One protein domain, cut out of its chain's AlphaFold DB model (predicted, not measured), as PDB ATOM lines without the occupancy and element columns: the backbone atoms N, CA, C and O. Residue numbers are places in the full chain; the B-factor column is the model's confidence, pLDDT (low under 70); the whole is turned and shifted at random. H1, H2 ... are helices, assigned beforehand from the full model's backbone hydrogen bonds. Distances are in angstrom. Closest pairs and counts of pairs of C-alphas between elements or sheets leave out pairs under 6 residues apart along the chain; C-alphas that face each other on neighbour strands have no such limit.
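What this domain is: This is residues 127 to 169 of the 371 residues of an uncharacterized protein of Artemisia annua (UniProt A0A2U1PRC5). The long helix H2 and the shorter H1 lie side by side as a helical hairpin, joined at one end by a loop whose residues 144 to 147, with the first residues of H2 to 150, stick out; residues 166 to 169 trail off H2 at the other end. The printed part has 43 residues with two named helices, H1 then H2, and no named strand: all helix. It is a rod of 38 by 15 by 10 A, only just loose, close to compact, with a radius of gyration of the C-alphas of 11.5 A.

Where its parts are: Find C-alpha 148 at (-19.206, 21.808, -36.014); from there H2, residues 148 to 165, runs 26.1 A to C-alpha 165 at (-1.452, 23.177, -16.886). H1, residues 128 to 140, begins at C-alpha 128 at (2.710, 14.761, -16.540) and covers 18.3 A.

How they stand to each other: Look at Leu 134 and Cys 158: here H1 and H2 touch, their closest C-alphas 6.2 A apart. The helices run opposite ways at a shallow tilt of 22 degrees. In both, every O i to N i+4 pair is within hydrogen-bond range.

The domain as a whole: The C-alphas farthest apart are those of Asn 145 and Pro 169, 39.2 A. The printed part has no cut, and the link from H1 to H2 is short. Check the B-factor column: pLDDT is under 70 at residues 127 and 166 to 169.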
ATOM      1  N   ASN A 127       0.010  16.766 -13.249       67.31
ATOM      2  CA  ASN A 127       0.475  15.415 -13.471       67.31
ATOM      3  C   ASN A 127       0.936  15.348 -14.932       67.31
ATOM      4  O   ASN A 127       0.123  15.508 -15.837       67.31
ATOM      5  N   GLY A 128       2.223  15.094 -15.190       72.50
ATOM      6  CA  GLY A 128       2.710  14.761 -16.540       72.50
ATOM      7  C   GLY A 128       1.805  13.754 -17.281       72.50
ATOM      8  O   GLY A 128       1.544  13.951 -18.467       72.50
ATOM      9  N   PRO A 129       1.222  12.748 -16.593       76.12
ATOM     10  CA  PRO A 129       0.167  11.903 -17.152       76.12
ATOM     11  C   PRO A 129      -1.094  12.635 -17.640       76.12
ATOM     12  O   PRO A 129      -1.622  12.265 -18.682       76.12
ATOM     13  N   LEU A 130      -1.573  13.662 -16.928       76.88
ATOM     14  CA  LEU A 130      -2.729  14.476 -17.329       76.88
ATOM     15  C   LEU A 130      -2.407  15.319 -18.567       76.88
ATOM     16  O   LEU A 130      -3.214  15.373 -19.490       76.88
ATOM     17  N   ILE A 131      -1.210  15.916 -18.621       79.62
ATOM     18  CA  ILE A 131      -0.741  16.640 -19.813       79.62
ATOM     19  C   ILE A 131      -0.703  15.686 -21.009       79.62
ATOM     20  O   ILE A 131      -1.330  15.955 -22.027       79.62
ATOM     21  N   TYR A 132      -0.058  14.528 -20.861       81.06
ATOM     22  CA  TYR A 132      -0.001  13.515 -21.915       81.06
ATOM     23  C   TYR A 132      -1.394  13.020 -22.334       81.06
ATOM     24  O   TYR A 132      -1.652  12.807 -23.519       81.06
ATOM     25  N   GLN A 133      -2.311  12.842 -21.381       83.06
ATOM     26  CA  GLN A 133      -3.689  12.453 -21.665       83.06
ATOM     27  C   GLN A 133      -4.409  13.514 -22.504       83.06
ATOM     28  O   GLN A 133      -5.050  13.150 -23.487       83.06
ATOM     29  N   LEU A 134      -4.279  14.796 -22.156       83.31
ATOM     30  CA  LEU A 134      -4.876  15.906 -22.901       83.31
ATOM     31  C   LEU A 134      -4.235  16.076 -24.285       83.31
ATOM     32  O   LEU A 134      -4.956  16.264 -25.260       83.31
ATOM     33  N   GLU A 135      -2.910  15.938 -24.410       83.62
ATOM     34  CA  GLU A 135      -2.216  15.934 -25.710       83.62
ATOM     35  C   GLU A 135      -2.709  14.785 -26.596       83.62
ATOM     36  O   GLU A 135      -2.989  14.963 -27.785       83.62
ATOM     37  N   ARG A 136      -2.860  13.593 -26.009       86.50
ATOM     38  CA  ARG A 136      -3.385  12.422 -26.705       86.50
ATOM     39  C   ARG A 136      -4.842  12.624 -27.111       86.50
ATOM     40  O   ARG A 136      -5.187  12.305 -28.248       86.50
ATOM     41  N   GLU A 137      -5.686  13.149 -26.227       87.06
ATOM     42  CA  GLU A 137      -7.079  13.476 -26.539       87.06
ATOM     43  C   GLU A 137      -7.138  14.472 -27.699       87.06
ATOM     44  O   GLU A 137      -7.789  14.192 -28.702       87.06
ATOM     45  N   LEU A 138      -6.353  15.549 -27.639       86.81
ATOM     46  CA  LEU A 138      -6.242  16.542 -28.702       86.81
ATOM     47  C   LEU A 138      -5.823  15.919 -30.043       86.81
ATOM     48  O   LEU A 138      -6.402  16.247 -31.076       86.81
ATOM     49  N   SER A 139      -4.872  14.978 -30.034       84.38
ATOM     50  CA  SER A 139      -4.414  14.278 -31.245       84.38
ATOM     51  C   SER A 139      -5.466  13.349 -31.867       84.38
ATOM     52  O   SER A 139      -5.405  13.052 -33.061       84.38
ATOM     53  N   HIS A 140      -6.429  12.885 -31.067       86.56
ATOM     54  CA  HIS A 140      -7.482  11.961 -31.488       86.56
ATOM     55  C   HIS A 140      -8.846  12.635 -31.684       86.56
ATOM     56  O   HIS A 140      -9.760  11.999 -32.222       86.56
ATOM     57  N   ILE A 141      -9.003  13.902 -31.280       85.44
ATOM     58  CA  ILE A 141     -10.209  14.683 -31.547       85.44
ATOM     59  C   ILE A 141     -10.401  14.771 -33.062       85.44
ATOM     60  O   ILE A 141      -9.616  15.356 -33.801       85.44
ATOM     61  N   SER A 142     -11.491  14.169 -33.518       87.69
ATOM     62  CA  SER A 142     -11.964  14.217 -34.894       87.69
ATOM     63  C   SER A 142     -13.445  14.574 -34.882       87.69
ATOM     64  O   SER A 142     -14.154  14.303 -33.907       87.69
ATOM     65  N   GLN A 143     -13.921  15.230 -35.940       83.50
ATOM     66  CA  GLN A 143     -15.306  15.695 -35.999       83.50
ATOM     67  C   GLN A 143     -16.297  14.525 -35.948       83.50
ATOM     68  O   GLN A 143     -17.248  14.557 -35.166       83.50
ATOM     69  N   GLY A 144     -16.068  13.473 -36.739       90.62
ATOM     70  CA  GLY A 144     -16.974  12.327 -36.825       90.62
ATOM     71  C   GLY A 144     -18.418  12.767 -37.097       90.62
ATOM     72  O   GLY A 144     -18.675  13.535 -38.018       90.62
ATOM     73  N   ASN A 145     -19.348  12.317 -36.251       90.38
ATOM     74  CA  ASN A 145     -20.772  12.674 -36.321       90.38
ATOM     75  C   ASN A 145     -21.145  13.906 -35.469       90.38
ATOM     76  O   ASN A 145     -22.327  14.175 -35.259       90.38
ATOM     77  N   LEU A 146     -20.166  14.624 -34.907       88.88
ATOM     78  CA  LEU A 146     -20.425  15.807 -34.087       88.88
ATOM     79  C   LEU A 146     -20.791  17.006 -34.968       88.88
ATOM     80  O   LEU A 146     -20.255  17.191 -36.063       88.88
ATOM     81  N   SER A 147     -21.659  17.877 -34.447       92.69
ATOM     82  CA  SER A 147     -21.847  19.196 -35.050       92.69
ATOM     83  C   SER A 147     -20.544  19.992 -34.996       92.69
ATOM     84  O   SER A 147     -19.732  19.811 -34.085       92.69
ATOM     85  N   ILE A 148     -20.374  20.918 -35.941       84.81
ATOM     86  CA  ILE A 148     -19.206  21.808 -36.014       84.81
ATOM     87  C   ILE A 148     -18.978  22.501 -34.662       84.81
ATOM     88  O   ILE A 148     -17.883  22.439 -34.109       84.81
ATOM     89  N   ALA A 149     -20.038  23.059 -34.070       86.69
ATOM     90  CA  ALA A 149     -19.976  23.701 -32.758       86.69
ATOM     91  C   ALA A 149     -19.507  22.743 -31.647       86.69
ATOM     92  O   ALA A 149     -18.653  23.098 -30.838       86.69
ATOM     93  N   SER A 150     -20.019  21.509 -31.616       84.81
ATOM     94  CA  SER A 150     -19.639  20.523 -30.593       84.81
ATOM     95  C   SER A 150     -18.185  20.081 -30.732       84.81
ATOM     96  O   SER A 150     -17.494  19.909 -29.730       84.81
ATOM     97  N   TYR A 151     -17.719  19.903 -31.968       85.38
ATOM     98  CA  TYR A 151     -16.327  19.585 -32.262       85.38
ATOM     99  C   TYR A 151     -15.390  20.709 -31.801       85.38
ATOM    100  O   TYR A 151     -14.465  20.455 -31.028       85.38
ATOM    101  N   PHE A 152     -15.680  21.957 -32.184       82.75
ATOM    102  CA  PHE A 152     -14.873  23.108 -31.779       82.75
ATOM    103  C   PHE A 152     -14.863  23.321 -30.264       82.75
ATOM    104  O   PHE A 152     -13.807  23.586 -29.700       82.75
ATOM    105  N   ASN A 153     -15.997  23.142 -29.583       85.62
ATOM    106  CA  ASN A 153     -16.056  23.260 -28.125       85.62
ATOM    107  C   ASN A 153     -15.184  22.214 -27.418       85.62
ATOM    108  O   ASN A 153     -14.535  22.535 -26.424       85.62
ATOM    109  N   LYS A 154     -15.128  20.976 -27.933       84.94
ATOM    110  CA  LYS A 154     -14.233  19.936 -27.396       84.94
ATOM    111  C   LYS A 154     -12.764  20.287 -27.604       84.94
ATOM    112  O   LYS A 154     -11.981  20.176 -26.665       84.94
ATOM    113  N   LEU A 155     -12.415  20.743 -28.808       85.38
ATOM    114  CA  LEU A 155     -11.055  21.160 -29.140       85.38
ATOM    115  C   LEU A 155     -10.602  22.322 -28.244       85.38
ATOM    116  O   LEU A 155      -9.558  22.235 -27.603       85.38
ATOM    117  N   LYS A 156     -11.429  23.371 -28.147       85.69
ATOM    118  CA  LYS A 156     -11.170  24.548 -27.313       85.69
ATOM    119  C   LYS A 156     -11.002  24.171 -25.846       85.69
ATOM    120  O   LYS A 156     -10.048  24.604 -25.220       85.69
ATOM    121  N   ARG A 157     -11.885  23.320 -25.313       85.31
ATOM    122  CA  ARG A 157     -11.785  22.851 -23.928       85.31
ATOM    123  C   ARG A 157     -10.441  22.175 -23.649       85.31
ATOM    124  O   ARG A 157      -9.805  22.524 -22.664       85.31
ATOM    125  N   CYS A 158     -10.021  21.231 -24.496       82.31
ATOM    126  CA  CYS A 158      -8.745  20.533 -24.302       82.31
ATOM    127  C   CYS A 158      -7.562  21.503 -24.381       82.31
ATOM    128  O   CYS A 158      -6.626  21.392 -23.595       82.31
ATOM    129  N   TRP A 159      -7.625  22.470 -25.299       83.88
ATOM    130  CA  TRP A 159      -6.593  23.492 -25.455       83.88
ATOM    131  C   TRP A 159      -6.483  24.409 -24.233       83.88
ATOM    132  O   TRP A 159      -5.397  24.563 -23.676       83.88
ATOM    133  N   ASP A 160      -7.610  24.961 -23.776       82.06
ATOM    134  CA  ASP A 160      -7.671  25.832 -22.600       82.06
ATOM    135  C   ASP A 160      -7.167  25.084 -21.350       82.06
ATOM    136  O   ASP A 160      -6.441  25.642 -20.527       82.06
ATOM    137  N   GLU A 161      -7.511  23.802 -21.198       80.44
ATOM    138  CA  GLU A 161      -7.060  22.971 -20.075       80.44
ATOM    139  C   GLU A 161      -5.543  22.722 -20.111       80.44
ATOM    140  O   GLU A 161      -4.867  22.871 -19.091       80.44
ATOM    141  N   LEU A 162      -4.989  22.439 -21.295       80.00
ATOM    142  CA  LEU A 162      -3.550  22.266 -21.495       80.00
ATOM    143  C   LEU A 162      -2.768  23.554 -21.189       80.00
ATOM    144  O   LEU A 162      -1.713  23.507 -20.558       80.00
ATOM    145  N   GLN A 163      -3.296  24.709 -21.598       77.06
ATOM    146  CA  GLN A 163      -2.674  26.009 -21.343       77.06
ATOM    147  C   GLN A 163      -2.640  26.343 -19.847       77.06
ATOM    148  O   GLN A 163      -1.630  26.832 -19.347       77.06
ATOM    149  N   ASN A 164      -3.706  26.019 -19.107       74.81
ATOM    150  CA  ASN A 164      -3.732  26.207 -17.654       74.81
ATOM    151  C   ASN A 164      -2.722  25.304 -16.920       74.81
ATOM    152  O   ASN A 164      -2.191  25.700 -15.883       74.81
ATOM    153  N   LEU A 165      -2.438  24.109 -17.450       72.25
ATOM    154  CA  LEU A 165      -1.452  23.177 -16.886       72.25
ATOM    155  C   LEU A 165      -0.002  23.535 -17.216       72.25
ATOM    156  O   LEU A 165       0.889  23.258 -16.415       72.25
ATOM    157  N   ASN A 166       0.228  24.160 -18.370       66.06
ATOM    158  CA  ASN A 166       1.542  24.626 -18.818       66.06
ATOM    159  C   ASN A 166       1.927  26.000 -18.243       66.06
ATOM    160  O   ASN A 166       2.865  26.629 -18.734       66.06
ATOM    161  N   GLY A 167       1.218  26.464 -17.207       61.62
ATOM    162  CA  GLY A 167       1.477  27.740 -16.553       61.62
ATOM    163  C   GLY A 167       2.936  27.902 -16.117       61.62
ATOM    164  O   GLY A 167       3.637  26.936 -15.799       61.62
ATOM    165  N   LEU A 168       3.398  29.154 -16.107       59.22
ATOM    166  CA  LEU A 168       4.788  29.476 -15.804       59.22
ATOM    167  C   LEU A 168       5.211  28.905 -14.440       59.22
ATOM    168  O   LEU A 168       4.461  29.016 -13.463       59.22
ATOM    169  N   PRO A 169       6.423  28.329 -14.339       59.53
ATOM    170  CA  PRO A 169       6.916  27.787 -13.084       59.53
ATOM    171  C   PRO A 169       6.916  28.878 -12.009       59.53
ATOM    172  O   PRO A 169       7.480  29.960 -12.185       59.53
TER     173      PRO A 169